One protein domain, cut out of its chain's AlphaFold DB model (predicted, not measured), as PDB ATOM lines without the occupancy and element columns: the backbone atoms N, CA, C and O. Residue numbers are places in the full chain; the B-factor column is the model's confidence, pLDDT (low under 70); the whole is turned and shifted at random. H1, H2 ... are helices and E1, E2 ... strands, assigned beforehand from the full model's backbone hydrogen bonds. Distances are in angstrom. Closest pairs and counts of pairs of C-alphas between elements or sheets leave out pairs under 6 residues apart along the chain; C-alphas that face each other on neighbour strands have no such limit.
ATOM      1  N   ARG A 137     124.045 180.570 116.401       88.69
ATOM      2  CA  ARG A 137     124.798 181.579 115.659       88.69
ATOM      3  C   ARG A 137     123.859 182.527 114.905       88.69
ATOM      4  O   ARG A 137     124.025 183.741 115.004       88.69
ATOM      5  N   GLU A 138     122.867 181.992 114.197       89.38
ATOM      6  CA  GLU A 138     121.845 182.766 113.482       89.38
ATOM      7  C   GLU A 138     120.990 183.615 114.427       89.38
ATOM      8  O   GLU A 138     120.775 184.795 114.163       89.38
ATOM      9  N   GLU A 139     120.578 183.069 115.571       91.25
ATOM     10  CA  GLU A 139     119.832 183.803 116.592       91.25
ATOM     11  C   GLU A 139     120.637 184.980 117.157       91.25
ATOM     12  O   GLU A 139     120.090 186.065 117.368       91.25
ATOM     13  N   LEU A 140     121.937 184.793 117.403       93.69
ATOM     14  CA  LEU A 140     122.818 185.869 117.860       93.69
ATOM     15  C   LEU A 140     123.008 186.941 116.782       93.69
ATOM     16  O   LEU A 140     122.989 188.130 117.105       93.69
ATOM     17  N   PHE A 141     123.124 186.556 115.508       91.62
ATOM     18  CA  PHE A 141     123.164 187.518 114.407       91.62
ATOM     19  C   PHE A 141     121.881 188.319 114.287       91.62
ATOM     20  O   PHE A 141     121.945 189.547 114.258       91.62
ATOM     21  N   ALA A 142     120.732 187.644 114.289       91.25
ATOM     22  CA  ALA A 142     119.433 188.292 114.218       91.25
ATOM     23  C   ALA A 142     119.240 189.274 115.383       91.25
ATOM     24  O   ALA A 142     118.760 190.386 115.180       91.25
ATOM     25  N   LYS A 143     119.692 188.920 116.597       93.94
ATOM     26  CA  LYS A 143     119.682 189.835 117.751       93.94
ATOM     27  C   LYS A 143     120.560 191.065 117.530       93.94
ATOM     28  O   LYS A 143     120.148 192.169 117.880       93.94
ATOM     29  N   ILE A 144     121.768 190.906 116.995       94.75
ATOM     30  CA  ILE A 144     122.673 192.036 116.723       94.75
ATOM     31  C   ILE A 144     122.079 192.951 115.645       94.75
ATOM     32  O   ILE A 144     122.024 194.168 115.831       94.75
ATOM     33  N   GLU A 145     121.600 192.361 114.552       94.19
ATOM     34  CA  GLU A 145     120.957 193.064 113.445       94.19
ATOM     35  C   GLU A 145     119.724 193.843 113.909       94.19
ATOM     36  O   GLU A 145     119.600 195.027 113.593       94.19
ATOM     37  N   ASP A 146     118.853 193.222 114.708       93.62
ATOM     38  CA  ASP A 146     117.670 193.865 115.280       93.62
ATOM     39  C   ASP A 146     118.055 195.068 116.156       93.62
ATOM     40  O   ASP A 146     117.515 196.164 115.991       93.62
ATOM     41  N   ASN A 147     119.060 194.916 117.029       94.19
ATOM     42  CA  ASN A 147     119.500 196.005 117.902       94.19
ATOM     43  C   ASN A 147     119.994 197.233 117.120       94.19
ATOM     44  O   ASN A 147     119.669 198.363 117.494       94.19
ATOM     45  N   PHE A 148     120.754 197.034 116.041       93.81
ATOM     46  CA  PHE A 148     121.257 198.144 115.229       93.81
ATOM     47  C   PHE A 148     120.217 198.699 114.258       93.81
ATOM     48  O   PHE A 148     120.131 199.916 114.094       93.81
ATOM     49  N   SER A 149     119.381 197.850 113.664       89.81
ATOM     50  CA  SER A 149     118.299 198.287 112.773       89.81
ATOM     51  C   SER A 149     117.309 199.192 113.509       89.81
ATOM     52  O   SER A 149     116.885 200.227 112.983       89.81
ATOM     53  N   GLN A 150     117.022 198.872 114.776       89.94
ATOM     54  CA  GLN A 150     116.140 199.667 115.623       89.94
ATOM     55  C   GLN A 150     116.663 201.074 115.940       89.94
ATOM     56  O   GLN A 150     115.843 201.949 116.233       89.94
ATOM     57  N   LEU A 151     117.970 201.349 115.822       89.38
ATOM     58  CA  LEU A 151     118.508 202.706 116.005       89.38
ATOM     59  C   LEU A 151     117.825 203.707 115.071       89.38
ATOM     60  O   LEU A 151     117.475 204.798 115.495       89.38
ATOM     61  N   THR A 152     117.540 203.307 113.829       86.31
ATOM     62  CA  THR A 152     116.887 204.180 112.834       86.31
ATOM     63  C   THR A 152     115.375 204.357 113.039       86.31
ATOM     64  O   THR A 152     114.713 205.163 112.371       86.31
ATOM     65  N   SER A 153     114.807 203.588 113.966       84.88
ATOM     66  CA  SER A 153     113.385 203.609 114.313       84.88
ATOM     67  C   SER A 153     113.103 204.325 115.636       84.88
ATOM     68  O   SER A 153     111.945 204.616 115.930       84.88
ATOM     69  N   ASN A 154     114.141 204.634 116.422       85.88
ATOM     70  CA  ASN A 154     113.982 205.218 117.747       85.88
ATOM     71  C   ASN A 154     113.681 206.732 117.699       85.88
ATOM     72  O   ASN A 154     113.877 207.407 116.685       85.88
ATOM     73  N   TYR A 155     113.180 207.274 118.813       85.25
ATOM     74  CA  TYR A 155     112.770 208.679 118.898       85.25
ATOM     75  C   TYR A 155     113.943 209.651 118.713       85.25
ATOM     76  O   TYR A 155     113.807 210.636 117.989       85.25
ATOM     77  N   ALA A 156     115.100 209.359 119.319       84.56
ATOM     78  CA  ALA A 156     116.296 210.192 119.207       84.56
ATOM     79  C   ALA A 156     116.751 210.346 117.747       84.56
ATOM     80  O   ALA A 156     117.037 211.453 117.295       84.56
ATOM     81  N   TRP A 157     116.727 209.257 116.981       89.00
ATOM     82  CA  TRP A 157     117.037 209.254 115.560       89.00
ATOM     83  C   TRP A 157     115.998 210.018 114.746       89.00
ATOM     84  O   TRP A 157     116.362 210.781 113.858       89.00
ATOM     85  N   LYS A 158     114.702 209.875 115.049       89.12
ATOM     86  CA  LYS A 158     113.655 210.656 114.363       89.12
ATOM     87  C   LYS A 158     113.799 212.152 114.618       89.12
ATOM     88  O   LYS A 158     113.608 212.935 113.689       89.12
ATOM     89  N   ALA A 159     114.179 212.545 115.832       86.00
ATOM     90  CA  ALA A 159     114.508 213.928 116.153       86.00
ATOM     91  C   ALA A 159     115.755 214.400 115.385       86.00
ATOM     92  O   ALA A 159     115.720 215.455 114.754       86.00
ATOM     93  N   PHE A 160     116.822 213.595 115.359       87.62
ATOM     94  CA  PHE A 160     118.032 213.873 114.582       87.62
ATOM     95  C   PHE A 160     117.738 214.042 113.082       87.62
ATOM     96  O   PHE A 160     118.168 215.031 112.484       87.62
ATOM     97  N   GLU A 161     116.964 213.125 112.488       90.56
ATOM     98  CA  GLU A 161     116.509 213.203 111.097       90.56
ATOM     99  C   GLU A 161     115.707 214.480 110.865       90.56
ATOM    100  O   GLU A 161     115.972 215.181 109.900       90.56
ATOM    101  N   ALA A 162     114.753 214.815 111.736       88.62
ATOM    102  CA  ALA A 162     113.925 216.007 111.573       88.62
ATOM    103  C   ALA A 162     114.742 217.311 111.589       88.62
ATOM    104  O   ALA A 162     114.421 218.225 110.836       88.62
ATOM    105  N   VAL A 163     115.800 217.383 112.405       87.75
ATOM    106  CA  VAL A 163     116.687 218.558 112.497       87.75
ATOM    107  C   VAL A 163     117.581 218.705 111.263       87.75
ATOM    108  O   VAL A 163     117.831 219.821 110.817       87.75
ATOM    109  N   HIS A 164     118.072 217.595 110.709       86.75
ATOM    110  CA  HIS A 164     119.040 217.615 109.605       86.75
ATOM    111  C   HIS A 164     118.389 217.454 108.223       86.75
ATOM    112  O   HIS A 164     119.028 217.684 107.198       86.75
ATOM    113  N   LYS A 165     117.113 217.069 108.158       81.69
ATOM    114  CA  LYS A 165     116.376 216.934 106.902       81.69
ATOM    115  C   LYS A 165     116.002 218.313 106.359       81.69
ATOM    116  O   LYS A 165     115.394 219.115 107.059       81.69
ATOM    117  N   GLY A 166     116.320 218.564 105.089       78.25
ATOM    118  CA  GLY A 166     116.009 219.827 104.406       78.25
ATOM    119  C   GLY A 166     117.228 220.638 103.961       78.25
ATOM    120  O   GLY A 166     117.053 221.660 103.301       78.25
ATOM    121  N   SER A 167     118.449 220.179 104.258       88.06
ATOM    122  CA  SER A 167     119.684 220.684 103.651       88.06
ATOM    123  C   SER A 167     120.478 219.544 103.010       88.06
ATOM    124  O   SER A 167     120.431 218.405 103.470       88.06
ATOM    125  N   MET A 168     121.233 219.853 101.951       87.44
ATOM    126  CA  MET A 168     122.081 218.870 101.261       87.44
ATOM    127  C   MET A 168     123.136 218.265 102.206       87.44
ATOM    128  O   MET A 168     123.382 217.064 102.182       87.44
ATOM    129  N   GLU A 169     123.721 219.090 103.078       87.00
ATOM    130  CA  GLU A 169     124.704 218.663 104.080       87.00
ATOM    131  C   GLU A 169     124.087 217.740 105.143       87.00
ATOM    132  O   GLU A 169     124.657 216.704 105.488       87.00
ATOM    133  N   GLY A 170     122.892 218.073 105.637       86.31
ATOM    134  CA  GLY A 170     122.200 217.258 106.629       86.31
ATOM    135  C   GLY A 170     121.717 215.916 106.070       86.31
ATOM    136  O   GLY A 170     121.801 214.899 106.760       86.31
ATOM    137  N   GLU A 171     121.303 215.873 104.801       90.00
ATOM    138  CA  GLU A 171     120.965 214.622 104.112       90.00
ATOM    139  C   GLU A 171     122.178 213.699 103.938       90.00
ATOM    140  O   GLU A 171     122.069 212.494 104.196       90.00
ATOM    141  N   GLU A 172     123.349 214.241 103.583       90.31
ATOM    142  CA  GLU A 172     124.575 213.439 103.491       90.31
ATOM    143  C   GLU A 172     125.002 212.917 104.873       90.31
ATOM    144  O   GLU A 172     125.377 211.749 105.000       90.31
ATOM    145  N   LYS A 173     124.834 213.712 105.940       88.12
ATOM    146  CA  LYS A 173     125.099 213.272 107.322       88.12
ATOM    147  C   LYS A 173     124.195 212.109 107.747       88.12
ATOM    148  O   LYS A 173     124.682 211.132 108.321       88.12
ATOM    149  N   ILE A 174     122.894 212.165 107.441       90.56
ATOM    150  CA  ILE A 174     121.945 211.062 107.704       90.56
ATOM    151  C   ILE A 174     122.360 209.803 106.931       90.56
ATOM    152  O   ILE A 174     122.379 208.699 107.484       90.56
ATOM    153  N   LYS A 175     122.714 209.961 105.653       91.12
ATOM    154  CA  LYS A 175     123.160 208.863 104.790       91.12
ATOM    155  C   LYS A 175     124.449 208.218 105.305       91.12
ATOM    156  O   LYS A 175     124.526 206.992 105.339       91.12
ATOM    157  N   GLN A 176     125.416 209.010 105.768       91.38
ATOM    158  CA  GLN A 176     126.647 208.513 106.387       91.38
ATOM    159  C   GLN A 176     126.345 207.612 107.591       91.38
ATOM    160  O   GLN A 176     126.835 206.488 107.651       91.38
ATOM    161  N   HIS A 177     125.480 208.050 108.509       90.94
ATOM    162  CA  HIS A 177     125.115 207.261 109.690       90.94
ATOM    163  C   HIS A 177     124.420 205.942 109.314       90.94
ATOM    164  O   HIS A 177     124.771 204.887 109.837       90.94
ATOM    165  N   ARG A 178     123.485 205.964 108.352       92.50
ATOM    166  CA  ARG A 178     122.837 204.734 107.852       92.50
ATOM    167  C   ARG A 178     123.831 203.773 107.199       92.50
ATOM    168  O   ARG A 178     123.733 202.559 107.393       92.50
ATOM    169  N   ASN A 179     124.790 204.307 106.446       94.00
ATOM    170  CA  ASN A 179     125.857 203.508 105.855       94.00
ATOM    171  C   ASN A 179     126.718 202.853 106.942       94.00
ATOM    172  O   ASN A 179     127.022 201.670 106.824       94.00
ATOM    173  N   GLU A 180     127.057 203.568 108.017       92.69
ATOM    174  CA  GLU A 180     127.820 202.998 109.135       92.69
ATOM    175  C   GLU A 180     127.042 201.942 109.926       92.69
ATOM    176  O   GLU A 180     127.622 200.929 110.318       92.69
ATOM    177  N   ILE A 181     125.725 202.095 110.092       93.06
ATOM    178  CA  ILE A 181     124.868 201.039 110.659       93.06
ATOM    179  C   ILE A 181     124.924 199.790 109.771       93.06
ATOM    180  O   ILE A 181     125.192 198.690 110.253       93.06
ATOM    181  N   THR A 182     124.749 199.964 108.459       92.81
ATOM    182  CA  THR A 182     124.757 198.855 107.491       92.81
ATOM    183  C   THR A 182     126.112 198.140 107.465       92.81
ATOM    184  O   THR A 182     126.166 196.913 107.486       92.81
ATOM    185  N   LYS A 183     127.221 198.892 107.478       92.19
ATOM    186  CA  LYS A 183     128.579 198.335 107.565       92.19
ATOM    187  C   LYS A 183     128.792 197.556 108.860       92.19
ATOM    188  O   LYS A 183     129.352 196.465 108.823       92.19
ATOM    189  N   THR A 184     128.327 198.094 109.986       91.81
ATOM    190  CA  THR A 184     128.410 197.436 111.298       91.81
ATOM    191  C   THR A 184     127.684 196.090 111.291       91.81
ATOM    192  O   THR A 184     128.253 195.091 111.726       91.81
ATOM    193  N   ILE A 185     126.472 196.042 110.727       91.38
ATOM    194  CA  ILE A 185     125.695 194.802 110.575       91.38
ATOM    195  C   ILE A 185     126.401 193.822 109.631       91.38
ATOM    196  O   ILE A 185     126.462 192.639 109.927       91.38
ATOM    197  N   ALA A 186     126.980 194.274 108.518       90.06
ATOM    198  CA  ALA A 186     127.672 193.375 107.592       90.06
ATOM    199  C   ALA A 186     128.931 192.736 108.211       90.06
ATOM    200  O   ALA A 186     129.195 191.551 108.010       90.06
ATOM    201  N   LEU A 187     129.695 193.502 109.000       88.06
ATOM    202  CA  LEU A 187     130.965 193.050 109.577       88.06
ATOM    203  C   LEU A 187     130.811 191.872 110.544       88.06
ATOM    204  O   LEU A 187     131.730 191.056 110.654       88.06
ATOM    205  N   ILE A 188     129.667 191.752 111.226       88.94
ATOM    206  CA  ILE A 188     129.464 190.704 112.230       88.94
ATOM    207  C   ILE A 188     129.515 189.300 111.618       88.94
ATOM    208  O   ILE A 188     129.974 188.368 112.275       88.94
ATOM    209  N   GLN A 189     129.143 189.151 110.340       85.94
ATOM    210  CA  GLN A 189     129.114 187.867 109.626       85.94
ATOM    211  C   GLN A 189     130.478 187.151 109.625       85.94
ATOM    212  O   GLN A 189     130.543 185.928 109.466       85.94
ATOM    213  N   HIS A 190     131.564 187.901 109.841       84.38
ATOM    214  CA  HIS A 190     132.939 187.407 109.908       84.38
ATOM    215  C   HIS A 190     133.355 186.856 111.284       84.38
ATOM    216  O   HIS A 190     134.454 186.309 111.417       84.38
ATOM    217  N   VAL A 191     132.506 186.965 112.307       85.00
ATOM    218  CA  VAL A 191     132.741 186.355 113.619       85.00
ATOM    219  C   VAL A 191     132.217 184.917 113.590       85.00
ATOM    220  O   VAL A 191     131.039 184.648 113.336       85.00
ATOM    221  N   SER A 192     133.122 183.964 113.789       79.44
ATOM    222  CA  SER A 192     132.831 182.526 113.772       79.44
ATOM    223  C   SER A 192     132.538 181.983 115.172       79.44
ATOM    224  O   SER A 192     131.676 181.132 115.328       79.44
ATOM    225  N   SER A 193     133.221 182.487 116.199       85.56
ATOM    226  CA  SER A 193     133.065 182.026 117.582       85.56
ATOM    227  C   SER A 193     131.718 182.451 118.185       85.56
ATOM    228  O   SER A 193     131.429 183.648 118.256       85.56
ATOM    229  N   ILE A 194     130.924 181.487 118.675       86.31
ATOM    230  CA  ILE A 194     129.669 181.752 119.411       86.31
ATOM    231  C   ILE A 194     129.942 182.598 120.655       86.31
ATOM    232  O   ILE A 194     129.206 183.539 120.934       86.31
ATOM    233  N   ASP A 195     131.031 182.316 121.363       85.06
ATOM    234  CA  ASP A 195     131.442 183.060 122.552       85.06
ATOM    235  C   ASP A 195     131.666 184.545 122.267       85.06
ATOM    236  O   ASP A 195     131.254 185.409 123.043       85.06
ATOM    237  N   TYR A 196     132.317 184.854 121.144       90.31
ATOM    238  CA  TYR A 196     132.520 186.239 120.735       90.31
ATOM    239  C   TYR A 196     131.208 186.853 120.248       90.31
ATOM    240  O   TYR A 196     130.900 187.979 120.621       90.31
ATOM    241  N   LEU A 197     130.385 186.115 119.496       91.06
ATOM    242  CA  LEU A 197     129.061 186.587 119.075       91.06
ATOM    243  C   LEU A 197     128.145 186.913 120.254       91.06
ATOM    244  O   LEU A 197     127.419 187.903 120.203       91.06
ATOM    245  N   MET A 198     128.206 186.133 121.332       91.38
ATOM    246  CA  MET A 198     127.445 186.397 122.546       91.38
ATOM    247  C   MET A 198     127.872 187.721 123.188       91.38
ATOM    248  O   MET A 198     127.018 188.566 123.470       91.38
ATOM    249  N   LEU A 199     129.183 187.955 123.328       92.38
ATOM    250  CA  LEU A 199     129.715 189.240 123.790       92.38
ATOM    251  C   LEU A 199     129.261 190.387 122.875       92.38
ATOM    252  O   LEU A 199     128.726 191.384 123.354       92.38
ATOM    253  N   MET A 200     129.396 190.230 121.556       94.38
ATOM    254  CA  MET A 200     128.987 191.236 120.572       94.38
ATOM    255  C   MET A 200     127.473 191.513 120.603       94.38
ATOM    256  O   MET A 200     127.063 192.661 120.412       94.38
ATOM    257  N   SER A 201     126.636 190.516 120.903       94.69
ATOM    258  CA  SER A 201     125.193 190.692 121.106       94.69
ATOM    259  C   SER A 201     124.887 191.525 122.350       94.69
ATOM    260  O   SER A 201     124.034 192.412 122.292       94.69
ATOM    261  N   ILE A 202     125.583 191.279 123.463       89.44
ATOM    262  CA  ILE A 202     125.428 192.068 124.695       89.44
ATOM    263  C   ILE A 202     125.886 193.513 124.458       89.44
ATOM    264  O   ILE A 202     125.196 194.458 124.854       89.44
ATOM    265  N   THR A 203     127.017 193.696 123.773       92.69
ATOM    266  CA  THR A 203     127.544 195.017 123.408       92.69
ATOM    267  C   THR A 203     126.553 195.787 122.537       92.69
ATOM    268  O   THR A 203     126.259 196.940 122.843       92.69
ATOM    269  N   ALA A 204     125.982 195.154 121.503       95.06
ATOM    270  CA  ALA A 204     125.010 195.785 120.605       95.06
ATOM    271  C   ALA A 204     123.768 196.266 121.368       95.06
ATOM    272  O   ALA A 204     123.341 197.409 121.207       95.06
ATOM    273  N   MET A 205     123.240 195.433 122.270       92.25
ATOM    274  CA  MET A 205     122.106 195.793 123.121       92.25
ATOM    275  C   MET A 205     122.407 197.004 124.014       92.25
ATOM    276  O   MET A 205     121.581 197.912 124.138       92.25
ATOM    277  N   LYS A 206     123.592 197.047 124.634       86.81
ATOM    278  CA  LYS A 206     123.990 198.169 125.496       86.81
ATOM    279  C   LYS A 206     124.247 199.450 124.698       86.81
ATOM    280  O   LYS A 206     123.820 200.510 125.147       86.81
ATOM    281  N   ILE A 207     124.858 199.362 123.512       90.81
ATOM    282  CA  ILE A 207     124.999 200.500 122.589       90.81
ATOM    283  C   ILE A 207     123.620 201.040 122.195       90.81
ATOM    284  O   ILE A 207     123.389 202.240 122.317       90.81
ATOM    285  N   ARG A 208     122.683 200.167 121.795       89.56
ATOM    286  CA  ARG A 208     121.307 200.571 121.465       89.56
ATOM    287  C   ARG A 208     120.645 201.313 122.621       89.56
ATOM    288  O   ARG A 208     120.011 202.335 122.397       89.56
ATOM    289  N   SER A 209     120.794 200.799 123.842       83.38
ATOM    290  CA  SER A 209     120.237 201.425 125.046       83.38
ATOM    291  C   SER A 209     120.791 202.837 125.271       83.38
ATOM    292  O   SER A 209     120.027 203.765 125.516       83.38
ATOM    293  N   LEU A 210     122.108 203.022 125.125       81.56
ATOM    294  CA  LEU A 210     122.753 204.330 125.272       81.56
ATOM    295  C   LEU A 210     122.329 205.318 124.175       81.56
ATOM    296  O   LEU A 210     122.096 206.487 124.465       81.56
ATOM    297  N   LEU A 211     122.166 204.843 122.937       84.50
ATOM    298  CA  LEU A 211     121.730 205.659 121.798       84.50
ATOM    299  C   LEU A 211     120.200 205.829 121.703       84.50
ATOM    300  O   LEU A 211     119.690 206.438 120.761       84.50
ATOM    301  N   ALA A 212     119.436 205.275 122.651       78.25
ATOM    302  CA  ALA A 212     117.985 205.438 122.684       78.25
ATOM    303  C   ALA A 212     117.575 206.856 123.111       78.25
ATOM    304  O   ALA A 212     116.535 207.349 122.673       78.25
ATOM    305  N   SER A 213     118.387 207.501 123.957       72.31
ATOM    306  CA  SER A 213     118.133 208.838 124.506       72.31
ATOM    307  C   SER A 213     118.803 209.967 123.719       72.31
ATOM    308  O   SER A 213     118.318 211.094 123.773       72.31
ATOM    309  N   SER A 214     119.871 209.686 122.965       77.75
ATOM    310  CA  SER A 214     120.509 210.638 122.048       77.75
ATOM    311  C   SER A 214     121.150 209.919 120.858       77.75
ATOM    312  O   SER A 214     121.623 208.794 120.982       77.75
ATOM    313  N   SER A 215     121.170 210.574 119.694       80.12
ATOM    314  CA  SER A 215     121.960 210.130 118.531       80.12
ATOM    315  C   SER A 215     123.381 210.707 118.523       80.12
ATOM    316  O   SER A 215     124.169 210.385 117.632       80.12
ATOM    317  N   ASP A 216     123.722 211.541 119.507       79.06
ATOM    318  CA  ASP A 216     125.058 212.107 119.649       79.06
ATOM    319  C   ASP A 216     126.079 211.000 119.922       79.06
ATOM    320  O   ASP A 216     125.862 210.098 120.729       79.06
ATOM    321  N   GLY A 217     127.203 211.050 119.207       79.62
ATOM    322  CA  GLY A 217     128.255 210.044 119.323       79.62
ATOM    323  C   GLY A 217     127.961 208.715 118.618       79.62
ATOM    324  O   GLY A 217     128.814 207.836 118.667       79.62
ATOM    325  N   MET A 218     126.834 208.552 117.907       88.25
ATOM    326  CA  MET A 218     126.493 207.295 117.212       88.25
ATOM    327  C   MET A 218     127.653 206.742 116.366       88.25
ATOM    328  O   MET A 218     127.944 205.550 116.440       88.25
ATOM    329  N   LEU A 219     128.349 207.593 115.606       89.56
ATOM    330  CA  LEU A 219     129.493 207.164 114.790       89.56
ATOM    331  C   LEU A 219     130.645 206.598 115.633       89.56
ATOM    332  O   LEU A 219     131.225 205.588 115.244       89.56
ATOM    333  N   ASN A 220     130.934 207.175 116.802       86.88
ATOM    334  CA  ASN A 220     131.988 206.684 117.698       86.88
ATOM    335  C   ASN A 220     131.616 205.313 118.273       86.88
ATOM    336  O   ASN A 220     132.440 204.405 118.321       86.88
ATOM    337  N   PHE A 221     130.347 205.132 118.645       92.69
ATOM    338  CA  PHE A 221     129.841 203.873 119.191       92.69
ATOM    339  C   PHE A 221     129.886 202.760 118.138       92.69
ATOM    340  O   PHE A 221     130.307 201.639 118.431       92.69
ATOM    341  N   LEU A 222     129.478 203.069 116.903       93.69
ATOM    342  CA  LEU A 222     129.556 202.137 115.780       93.69
ATOM    343  C   LEU A 222     131.014 201.824 115.429       93.69
ATOM    344  O   LEU A 222     131.354 200.655 115.290       93.69
ATOM    345  N   SER A 223     131.891 202.828 115.374       92.44
ATOM    346  CA  SER A 223     133.325 202.641 115.112       92.44
ATOM    347  C   SER A 223     133.984 201.723 116.149       92.44
ATOM    348  O   SER A 223     134.664 200.760 115.790       92.44
ATOM    349  N   PHE A 224     133.699 201.938 117.438       93.88
ATOM    350  CA  PHE A 224     134.129 201.053 118.523       93.88
ATOM    351  C   PHE A 224     133.671 199.607 118.300       93.88
ATOM    352  O   PHE A 224     134.475 198.672 118.353       93.88
ATOM    353  N   TYR A 225     132.387 199.415 117.988       95.31
ATOM    354  CA  TYR A 225     131.836 198.088 117.731       95.31
ATOM    355  C   TYR A 225     132.490 197.412 116.520       95.31
ATOM    356  O   TYR A 225     132.797 196.217 116.557       95.31
ATOM    357  N   GLN A 226     132.738 198.162 115.448       92.56
ATOM    358  CA  GLN A 226     133.431 197.667 114.263       92.56
ATOM    359  C   GLN A 226     134.869 197.245 114.595       92.56
ATOM    360  O   GLN A 226     135.307 196.192 114.132       92.56
ATOM    361  N   THR A 227     135.596 198.005 115.423       90.38
ATOM    362  CA  THR A 227     136.934 197.618 115.898       90.38
ATOM    363  C   THR A 227     136.893 196.326 116.706       90.38
ATOM    364  O   THR A 227     137.650 195.410 116.389       90.38
ATOM    365  N   LEU A 228     135.977 196.187 117.672       90.88
ATOM    366  CA  LEU A 228     135.812 194.927 118.408       90.88
ATOM    367  C   LEU A 228     135.494 193.756 117.473       90.88
ATOM    368  O   LEU A 228     136.100 192.693 117.580       90.88
ATOM    369  N   THR A 229     134.593 193.966 116.510       90.50
ATOM    370  CA  THR A 229     134.225 192.943 115.522       90.50
ATOM    371  C   THR A 229     135.446 192.488 114.730       90.50
ATOM    372  O   THR A 229     135.633 191.292 114.535       90.50
ATOM    373  N   LYS A 230     136.312 193.421 114.312       86.88
ATOM    374  CA  LYS A 230     137.557 193.091 113.609       86.88
ATOM    375  C   LYS A 230     138.512 192.287 114.498       86.88
ATOM    376  O   LYS A 230     139.054 191.298 114.014       86.88
ATOM    377  N   ILE A 231     138.674 192.659 115.772       84.75
ATOM    378  CA  ILE A 231     139.539 191.933 116.720       84.75
ATOM    379  C   ILE A 231     139.051 190.493 116.934       84.75
ATOM    380  O   ILE A 231     139.856 189.566 116.972       84.75
ATOM    381  N   PHE A 232     137.735 190.298 117.032       86.56
ATOM    382  CA  PHE A 232     137.123 188.988 117.260       86.56
ATOM    383  C   PHE A 232     136.764 188.225 115.972       86.56
ATOM    384  O   PHE A 232     136.212 187.124 116.036       86.56
ATOM    385  N   SER A 233     137.053 188.787 114.795       82.88
ATOM    386  CA  SER A 233     136.817 188.127 113.508       82.88
ATOM    387  C   SER A 233     137.953 187.170 113.150       82.88
ATOM    388  O   SER A 233     139.132 187.496 113.294       82.88
ATOM    389  N   ASN A 234     137.605 185.999 112.609       59.94
ATOM    390  CA  ASN A 234     138.588 185.086 112.030       59.94
ATOM    391  C   ASN A 234     139.019 185.633 110.663       59.94
ATOM    392  O   ASN A 234     138.391 185.336 109.642       59.94
ATOM    393  N   ARG A 235     140.099 186.418 110.606       55.47
ATOM    394  CA  ARG A 235     140.802 186.584 109.325       55.47
ATOM    395  C   ARG A 235     141.402 185.231 108.935       55.47
ATOM    396  O   ARG A 235     141.871 184.493 109.791       55.47
ATOM    397  N   LYS A 236     141.303 184.902 107.645       44.25
ATOM    398  CA  LYS A 236     141.456 183.570 107.021       44.25
ATOM    399  C   LYS A 236     142.749 182.785 107.303       44.25
ATOM    400  O   LYS A 236     142.820 181.643 106.866       44.25
ATOM    401  N   ASP A 237     143.693 183.323 108.060       39.53
ATOM    402  CA  ASP A 237     144.904 182.620 108.458       39.53
ATOM    403  C   ASP A 237     144.856 182.386 109.965       39.53
ATOM    404  O   ASP A 237     144.912 183.305 110.777       39.53
ATOM    405  N   SER A 238     144.671 181.121 110.318       41.09
ATOM    406  CA  SER A 238     144.616 180.584 111.669       41.09
ATOM    407  C   SER A 238     145.735 181.117 112.566       41.09
ATOM    408  O   SER A 238     146.835 180.570 112.582       41.09
ATOM    409  N   GLN A 239     145.420 182.134 113.354       43.47
ATOM    410  CA  GLN A 239     145.936 182.365 114.695       43.47
ATOM    411  C   GLN A 239     144.957 183.327 115.361       43.47
ATOM    412  O   GLN A 239     144.607 184.362 114.792       43.47
ATOM    413  N   GLN A 240     144.481 182.971 116.558       52.62
ATOM    414  CA  GLN A 240     143.936 183.969 117.472       52.62
ATOM    415  C   GLN A 240     144.876 185.168 117.438       52.62
ATOM    416  O   GLN A 240     146.087 184.990 117.566       52.62
ATOM    417  N   PHE A 241     144.324 186.356 117.206       58.97
ATOM    418  CA  PHE A 241     145.112 187.572 117.192       58.97
ATOM    419  C   PHE A 241     145.984 187.596 118.475       58.97
ATOM    420  O   PHE A 241     145.437 187.519 119.582       58.97
ATOM    421  N   SER A 242     147.319 187.609 118.317       59.19
ATOM    422  CA  SER A 242     148.283 187.612 119.420       59.19
ATOM    423  C   SER A 242     149.320 188.728 119.256       59.19
ATOM    424  O   SER A 242     150.147 188.665 118.344       59.19
ATOM    425  N   TYR A 243     149.296 189.758 120.111       65.81
ATOM    426  CA  TYR A 243     150.341 190.794 120.121       65.81
ATOM    427  C   TYR A 243     151.390 190.406 121.155       65.81
ATOM    428  O   TYR A 243     151.056 190.164 122.312       65.81
ATOM    429  N   GLN A 244     152.665 190.423 120.776       60.22
ATOM    430  CA  GLN A 244     153.723 190.455 121.774       60.22
ATOM    431  C   GLN A 244     153.810 191.877 122.346       60.22
ATOM    432  O   GLN A 244     154.040 192.841 121.609       60.22
ATOM    433  N   HIS A 245     153.609 192.013 123.654       58.25
ATOM    434  CA  HIS A 245     153.848 193.242 124.402       58.25
ATOM    435  C   HIS A 245     154.832 192.939 125.532       58.25
ATOM    436  O   HIS A 245     154.484 192.273 126.508       58.25
ATOM    437  N   LYS A 246     156.074 193.421 125.388       65.50
ATOM    438  CA  LYS A 246     157.202 193.035 126.253       65.50
ATOM    439  C   LYS A 246     157.366 191.499 126.253       65.50
ATOM    440  O   LYS A 246     157.464 190.906 125.178       65.50
ATOM    441  N   ASP A 247     157.330 190.873 127.428       55.50
ATOM    442  CA  ASP A 247     157.479 189.425 127.624       55.50
ATOM    443  C   ASP A 247     156.139 188.660 127.628       55.50
ATOM    444  O   ASP A 247     156.108 187.469 127.933       55.50
ATOM    445  N   GLN A 248     155.017 189.323 127.317       59.78
ATOM    446  CA  GLN A 248     153.678 188.727 127.354       59.78
ATOM    447  C   GLN A 248     153.029 188.673 125.968       59.78
ATOM    448  O   GLN A 248     153.172 189.583 125.148       59.78
ATOM    449  N   ILE A 249     152.291 187.589 125.719       68.62
ATOM    450  CA  ILE A 249     151.488 187.395 124.512       68.62
ATOM    451  C   ILE A 249     150.039 187.734 124.857       68.62
ATOM    452  O   ILE A 249     149.418 187.052 125.665       68.62
ATOM    453  N   LEU A 250     149.515 188.789 124.239       73.38
ATOM    454  CA  LEU A 250     148.140 189.255 124.403       73.38
ATOM    455  C   LEU A 250     147.226 188.525 123.435       73.38
ATOM    456  O   LEU A 250     147.298 188.805 122.239       73.38
ATOM    457  N   SER A 251     146.372 187.628 123.921       78.12
ATOM    458  CA  SER A 251     145.437 186.897 123.067       78.12
ATOM    459  C   SER A 251     144.082 187.600 122.939       78.12
ATOM    460  O   SER A 251     143.627 188.326 123.825       78.12
ATOM    461  N   SER A 252     143.371 187.308 121.849       75.94
ATOM    462  CA  SER A 252     141.949 187.664 121.695       75.94
ATOM    463  C   SER A 252     141.053 187.200 122.859       75.94
ATOM    464  O   SER A 252     140.051 187.852 123.147       75.94
ATOM    465  N   ASN A 253     141.412 186.123 123.567       80.69
ATOM    466  CA  ASN A 253     140.669 185.659 124.740       80.69
ATOM    467  C   ASN A 253     140.909 186.530 125.975       80.69
ATOM    468  O   ASN A 253     139.949 186.809 126.691       80.69
ATOM    469  N   ASP A 254     142.139 186.996 126.202       77.25
ATOM    470  CA  ASP A 254     142.435 187.934 127.294       77.25
ATOM    471  C   ASP A 254     141.649 189.231 127.090       77.25
ATOM    472  O   ASP A 254     140.990 189.730 128.000       77.25
ATOM    473  N   LEU A 255     141.622 189.715 125.845       83.62
ATOM    474  CA  LEU A 255     140.846 190.896 125.492       83.62
ATOM    475  C   LEU A 255     139.336 190.664 125.618       83.62
ATOM    476  O   LEU A 255     138.625 191.552 126.083       83.62
ATOM    477  N   LYS A 256     138.830 189.483 125.228       87.62
ATOM    478  CA  LYS A 256     137.420 189.109 125.434       87.62
ATOM    479  C   LYS A 256     137.064 189.227 126.913       87.62
ATOM    480  O   LYS A 256     136.069 189.869 127.224       87.62
ATOM    481  N   GLN A 257     137.867 188.637 127.800       82.56
ATOM    482  CA  GLN A 257     137.619 188.661 129.243       82.56
ATOM    483  C   GLN A 257     137.610 190.089 129.792       82.56
ATOM    484  O   GLN A 257     136.692 190.444 130.532       82.56
ATOM    485  N   ASP A 258     138.570 190.920 129.382       80.25
ATOM    486  CA  ASP A 258     138.616 192.325 129.787       80.25
ATOM    487  C   ASP A 258     137.368 193.074 129.302       80.25
ATOM    488  O   ASP A 258     136.655 193.681 130.098       80.25
ATOM    489  N   VAL A 259     137.038 192.995 128.008       84.44
ATOM    490  CA  VAL A 259     135.861 193.669 127.435       84.44
ATOM    491  C   VAL A 259     134.572 193.180 128.094       84.44
ATOM    492  O   VAL A 259     133.743 193.996 128.494       84.44
ATOM    493  N   GLU A 260     134.401 191.869 128.252       82.38
ATOM    494  CA  GLU A 260     133.239 191.255 128.893       82.38
ATOM    495  C   GLU A 260     133.083 191.731 130.339       82.38
ATOM    496  O   GLU A 260     132.005 192.190 130.729       82.38
ATOM    497  N   HIS A 261     134.165 191.722 131.120       73.94
ATOM    498  CA  HIS A 261     134.167 192.231 132.485       73.94
ATOM    499  C   HIS A 261     133.770 193.714 132.539       73.94
ATOM    500  O   HIS A 261     132.886 194.106 133.310       73.94
ATOM    501  N   LYS A 262     134.375 194.559 131.696       70.88
ATOM    502  CA  LYS A 262     134.081 196.000 131.642       70.88
ATOM    503  C   LYS A 262     132.629 196.249 131.214       70.88
ATOM    504  O   LYS A 262     131.943 197.082 131.799       70.88
ATOM    505  N   ILE A 263     132.102 195.486 130.260       72.94
ATOM    506  CA  ILE A 263     130.705 195.587 129.825       72.94
ATOM    507  C   ILE A 263     129.733 195.170 130.934       72.94
ATOM    508  O   ILE A 263     128.746 195.879 131.184       72.94
ATOM    509  N   ASN A 264     130.005 194.059 131.615       64.12
ATOM    510  CA  ASN A 264     129.168 193.538 132.698       64.12
ATOM    511  C   ASN A 264     129.167 194.463 133.921       64.12
ATOM    512  O   ASN A 264     128.144 194.592 134.587       64.12
ATOM    513  N   THR A 265     130.256 195.201 134.145       55.56
ATOM    514  CA  THR A 265     130.373 196.223 135.199       55.56
ATOM    515  C   THR A 265     129.914 197.624 134.769       55.56
ATOM    516  O   THR A 265     130.095 198.588 135.508       55.56
ATOM    517  N   GLY A 266     129.297 197.768 133.589       55.78
ATOM    518  CA  GLY A 266     128.706 199.034 133.132       55.78
ATOM    519  C   GLY A 266     129.695 200.045 132.532       55.78
ATOM    520  O   GLY A 266     129.347 201.211 132.371       55.78
ATOM    521  N   ARG A 267     130.906 199.621 132.155       63.38
ATOM    522  CA  ARG A 267     132.003 200.472 131.650       63.38
ATOM    523  C   ARG A 267     132.066 200.573 130.117       63.38
ATOM    524  O   ARG A 267     133.130 200.782 129.545       63.38
ATOM    525  N   LEU A 268     130.929 200.445 129.430       77.44
ATOM    526  CA  LEU A 268     130.884 200.517 127.964       77.44
ATOM    527  C   LEU A 268     131.303 201.898 127.423       77.44
ATOM    528  O   LEU A 268     132.079 201.965 126.479       77.44
ATOM    529  N   ILE A 269     130.840 202.993 128.038       72.19
ATOM    530  CA  ILE A 269     131.203 204.361 127.614       72.19
ATOM    531  C   ILE A 269     132.712 204.592 127.744       72.19
ATOM    532  O   ILE A 269     133.324 205.195 126.873       72.19
ATOM    533  N   TRP A 270     133.328 204.065 128.803       73.31
ATOM    534  CA  TRP A 270     134.771 204.164 128.993       73.31
ATOM    535  C   TRP A 270     135.544 203.440 127.887       73.31
ATOM    536  O   TRP A 270     136.474 204.013 127.332       73.31
ATOM    537  N   LEU A 271     135.121 202.226 127.511       77.12
ATOM    538  CA  LEU A 271     135.731 201.496 126.394       77.12
ATOM    539  C   LEU A 271     135.636 202.287 125.080       77.12
ATOM    540  O   LEU A 271     136.597 202.320 124.316       77.12
ATOM    541  N   ILE A 272     134.499 202.945 124.839       79.69
ATOM    542  CA  ILE A 272     134.278 203.785 123.653       79.69
ATOM    543  C   ILE A 272     135.173 205.030 123.688       79.69
ATOM    544  O   ILE A 272     135.755 205.386 122.666       79.69
ATOM    545  N   ASN A 273     135.328 205.676 124.845       75.12
ATOM    546  CA  ASN A 273     136.191 206.851 124.990       75.12
ATOM    547  C   ASN A 273     137.672 206.491 124.827       75.12
ATOM    548  O   ASN A 273     138.386 207.190 124.116       75.12
ATOM    549  N   LEU A 274     138.109 205.374 125.420       76.44
ATOM    550  CA  LEU A 274     139.454 204.830 125.233       76.44
ATOM    551  C   LEU A 274     139.734 204.536 123.756       76.44
ATOM    552  O   LEU A 274     140.812 204.808 123.244       76.44
ATOM    553  N   HIS A 275     138.760 203.959 123.058       86.94
ATOM    554  CA  HIS A 275     138.873 203.715 121.625       86.94
ATOM    555  C   HIS A 275     138.908 205.017 120.814       86.94
ATOM    556  O   HIS A 275     139.712 205.127 119.892       86.94
ATOM    557  N   SER A 276     138.103 206.012 121.189       78.06
ATOM    558  CA  SER A 276     138.055 207.313 120.508       78.06
ATOM    559  C   SER A 276     139.381 208.068 120.630       78.06
ATOM    560  O   SER A 276     139.876 208.554 119.618       78.06
ATOM    561  N   SER A 277     140.012 208.084 121.813       72.94
ATOM    562  CA  SER A 277     141.328 208.721 121.987       72.94
ATOM    563  C   SER A 277     142.413 208.052 121.138       72.94
ATOM    564  O   SER A 277     143.325 208.707 120.659       72.94
ATOM    565  N   ILE A 278     142.300 206.742 120.910       75.50
ATOM    566  CA  ILE A 278     143.242 205.999 120.066       75.50
ATOM    567  C   ILE A 278     143.030 206.322 118.585       75.50
ATOM    568  O   ILE A 278     144.006 206.433 117.855       75.50
ATOM    569  N   ILE A 279     141.786 206.504 118.131       80.19
ATOM    570  CA  ILE A 279     141.508 206.931 116.747       80.19
ATOM    571  C   ILE A 279     142.138 208.296 116.448       80.19
ATOM    572  O   ILE A 279     142.595 208.519 115.332       80.19
ATOM    573  N   GLU A 280     142.152 209.207 117.421       74.00
ATOM    574  CA  GLU A 280     142.721 210.548 117.247       74.00
ATOM    575  C   GLU A 280     144.251 210.530 117.072       74.00
ATOM    576  O   GLU A 280     144.807 211.431 116.443       74.00
ATOM    577  N   GLU A 281     144.921 209.498 117.589       72.31
ATOM    578  CA  GLU A 281     146.384 209.405 117.658       72.31
ATOM    579  C   GLU A 281     146.992 208.405 116.656       72.31
ATOM    580  O   GLU A 281     148.180 208.493 116.340       72.31
ATOM    581  N   GLU A 282     146.206 207.456 116.141       78.75
ATOM    582  CA  GLU A 282     146.707 206.302 115.387       78.75
ATOM    583  C   GLU A 282     146.190 206.222 113.948       78.75
ATOM    584  O   GLU A 282     145.127 206.719 113.584       78.75
ATOM    585  N   THR A 283     146.937 205.500 113.110       76.56
ATOM    586  CA  THR A 283     146.472 205.115 111.768       76.56
ATOM    587  C   THR A 283     145.511 203.927 111.831       76.56
ATOM    588  O   THR A 283     145.625 203.074 112.714       76.56
ATOM    589  N   ASP A 284     144.614 203.810 110.843       71.44
ATOM    590  CA  ASP A 284     143.601 202.742 110.759       71.44
ATOM    591  C   ASP A 284     144.159 201.318 110.943       71.44
ATOM    592  O   ASP A 284     143.484 200.440 111.491       71.44
ATOM    593  N   GLU A 285     145.398 201.080 110.504       68.81
ATOM    594  CA  GLU A 285     146.072 199.781 110.599       68.81
ATOM    595  C   GLU A 285     146.501 199.433 112.037       68.81
ATOM    596  O   GLU A 285     146.545 198.253 112.396       68.81
ATOM    597  N   ASN A 286     146.746 200.437 112.885       79.94
ATOM    598  CA  ASN A 286     147.238 200.264 114.253       79.94
ATOM    599  C   ASN A 286     146.148 200.326 115.326       79.94
ATOM    600  O   ASN A 286     146.369 199.798 116.416       79.94
ATOM    601  N   ILE A 287     144.965 200.886 115.039       81.44
ATOM    602  CA  ILE A 287     143.897 201.097 116.040       81.44
ATOM    603  C   ILE A 287     143.596 199.825 116.844       81.44
ATOM    604  O   ILE A 287     143.500 199.868 118.068       81.44
ATOM    605  N   MET A 288     143.474 198.667 116.181       84.19
ATOM    606  CA  MET A 288     143.189 197.399 116.873       84.19
ATOM    607  C   MET A 288     144.305 197.016 117.851       84.19
ATOM    608  O   MET A 288     144.032 196.539 118.955       84.19
ATOM    609  N   ARG A 289     145.561 197.236 117.445       80.69
ATOM    610  CA  ARG A 289     146.747 196.942 118.246       80.69
ATOM    611  C   ARG A 289     146.840 197.854 119.447       80.69
ATOM    612  O   ARG A 289     146.941 197.360 120.569       80.69
ATOM    613  N   SER A 290     146.772 199.155 119.209       80.38
ATOM    614  CA  SER A 290     146.883 200.163 120.254       80.38
ATOM    615  C   SER A 290     145.727 200.035 121.246       80.38
ATOM    616  O   SER A 290     145.975 200.016 122.450       80.38
ATOM    617  N   PHE A 291     144.496 199.782 120.780       84.94
ATOM    618  CA  PHE A 291     143.356 199.500 121.662       84.94
ATOM    619  C   PHE A 291     143.579 198.257 122.523       84.94
ATOM    620  O   PHE A 291     143.393 198.314 123.736       84.94
ATOM    621  N   SER A 292     144.034 197.154 121.925       82.31
ATOM    622  CA  SER A 292     144.267 195.906 122.660       82.31
ATOM    623  C   SER A 292     145.352 196.060 123.727       82.31
ATOM    624  O   SER A 292     145.166 195.637 124.864       82.31
ATOM    625  N   ILE A 293     146.473 196.704 123.384       77.38
ATOM    626  CA  ILE A 293     147.584 196.946 124.316       77.38
ATOM    627  C   ILE A 293     147.154 197.899 125.431       77.38
ATOM    628  O   ILE A 293     147.435 197.638 126.601       77.38
ATOM    629  N   LYS A 294     146.466 198.992 125.093       75.19
ATOM    630  CA  LYS A 294     146.074 199.999 126.076       75.19
ATOM    631  C   LYS A 294     145.010 199.463 127.028       75.19
ATOM    632  O   LYS A 294     145.171 199.614 128.235       75.19
ATOM    633  N   LEU A 295     143.992 198.762 126.515       79.31
ATOM    634  CA  LEU A 295     143.016 198.064 127.357       79.31
ATOM    635  C   LEU A 295     143.707 197.032 128.247       79.31
ATOM    636  O   LEU A 295     143.350 196.899 129.420       79.31
ATOM    637  N   PHE A 296     144.714 196.337 127.710       75.88
ATOM    638  CA  PHE A 296     145.451 195.359 128.485       75.88
ATOM    639  C   PHE A 296     146.172 195.997 129.677       75.88
ATOM    640  O   PHE A 296     145.997 195.542 130.803       75.88
ATOM    641  N   GLN A 297     146.943 197.058 129.434       68.75
ATOM    642  CA  GLN A 297     147.689 197.786 130.467       68.75
ATOM    643  C   GLN A 297     146.764 198.328 131.561       68.75
ATOM    644  O   GLN A 297     147.006 198.102 132.742       68.75
ATOM    645  N   LEU A 298     145.684 198.984 131.142       64.19
ATOM    646  CA  LEU A 298     144.689 199.614 132.004       64.19
ATOM    647  C   LEU A 298     143.934 198.584 132.866       64.19
ATOM    648  O   LEU A 298     143.799 198.733 134.076       64.19
ATOM    649  N   SER A 299     143.558 197.438 132.292       61.66
ATOM    650  CA  SER A 299     142.822 196.400 133.032       61.66
ATOM    651  C   SER A 299     143.633 195.697 134.127       61.66
ATOM    652  O   SER A 299     143.030 195.079 134.999       61.66
ATOM    653  N   ARG A 300     144.971 195.786 134.111       62.28
ATOM    654  CA  ARG A 300     145.845 195.270 135.184       62.28
ATOM    655  C   ARG A 300     146.396 196.380 136.078       62.28
ATOM    656  O   ARG A 300     147.284 196.110 136.885       62.28
ATOM    657  N   ASP A 301     145.899 197.604 135.946       54.41
ATOM    658  CA  ASP A 301     146.293 198.704 136.811       54.41
ATOM    659  C   ASP A 301     145.536 198.618 138.156       54.41
ATOM    660  O   ASP A 301     144.310 198.782 138.182       54.41
TER     661      ASP A 301
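This is residues 137 to 301 of the 438 residues of an uncharacterized protein of Heimdallarchaeota archaeon (strain LC_2) (UniProt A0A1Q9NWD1). Four helices, H1, H3, H4 and H5, form an up-and-down bundle, with H2 at one end of its long axis. H6 packs on H4, H7 and H8 pack on H5 and on each other, and the small hairpin E1-E2 packs on H8 at the end of the long axis away from H2. The printed part has 165 residues, with eight named helices and two named strands in the order H1 H2 H3 H4 H5 E1 E2 H6 H7 H8. The sheet E1 - E2 is antiparallel and the class is mostly helix. The whole is compact, with a radius of gyration of the C-alphas of 16.4 A, and elongated, spanning 56 by 36 by 31 A.

Start at E1, residues 242 to 245, and E2, residues 248 to 251, an antiparallel hairpin; N 243 and O 250 are within hydrogen-bond range at 3.1 A, N 250 and O 243 at 2.8 A. E1 and H8, residues 287 to 299, have 3 pairs of C-alphas within 8 A, the closest being those of His 245 and Ile 293, 7.3 A apart. H8 touches H7, residues 268 to 281, at a steep tilt of 50 degrees (C-alphas of Phe 291 and His 275, 6.2 A). H8 touches H6, residues 252 to 264, at a steep tilt of 63 degrees, closest at the C-alphas of Ser 292 and Leu 255, 6.7 A. Move inward to H5, residues 218 to 232: H7 touches it about perpendicular at 88 degrees, with the C-alphas of Ile 272 and Phe 224 closest at 5.8 A. H4, residues 194 to 210, forms a helical hairpin with H5, opposite ways at 8 degrees, closest at the C-alphas of Tyr 196 and Phe 232, 6.4 A. H3, residues 168 to 190, touches H5 at the C-alphas of Thr 184 and Gln 226, 5.8 A. H1, residues 137 to 153, touches H4 at the C-alphas of Ile 144 and Ser 201, 5.2 A, and is apart from H5. H2, residues 155 to 164, touches residues 170 to 174 of H3 alone, closest at the C-alphas of His 164 and Gly 170, 4.4 A. Every O i to N i+4 pair is within hydrogen-bond range in H2, H4, H5, H6 and H8; in H1 it is 10 of 13, in H3 16 of 19, in H7 9 of 10.

Find C-alpha 137 at (124.798, 181.579, 115.659), where H1 begins its 24.8 A. H3, the longest helix, runs 34.4 A from C-alpha 168 at (122.081, 218.870, 101.261). H4 is 24.3 A long, H5 21.2 A and H7 20.6 A. H8 ends at C-alpha 299, (142.822, 196.400, 133.032).

The C-alphas farthest apart are those of Gly 166 and Asp 247, 56.4 A. The printed part has no cut and no long link. Mean pLDDT of the printed part is 81.1; look for values under 70 at residues 234 to 249, 264 to 267, 285 and 297 to 301.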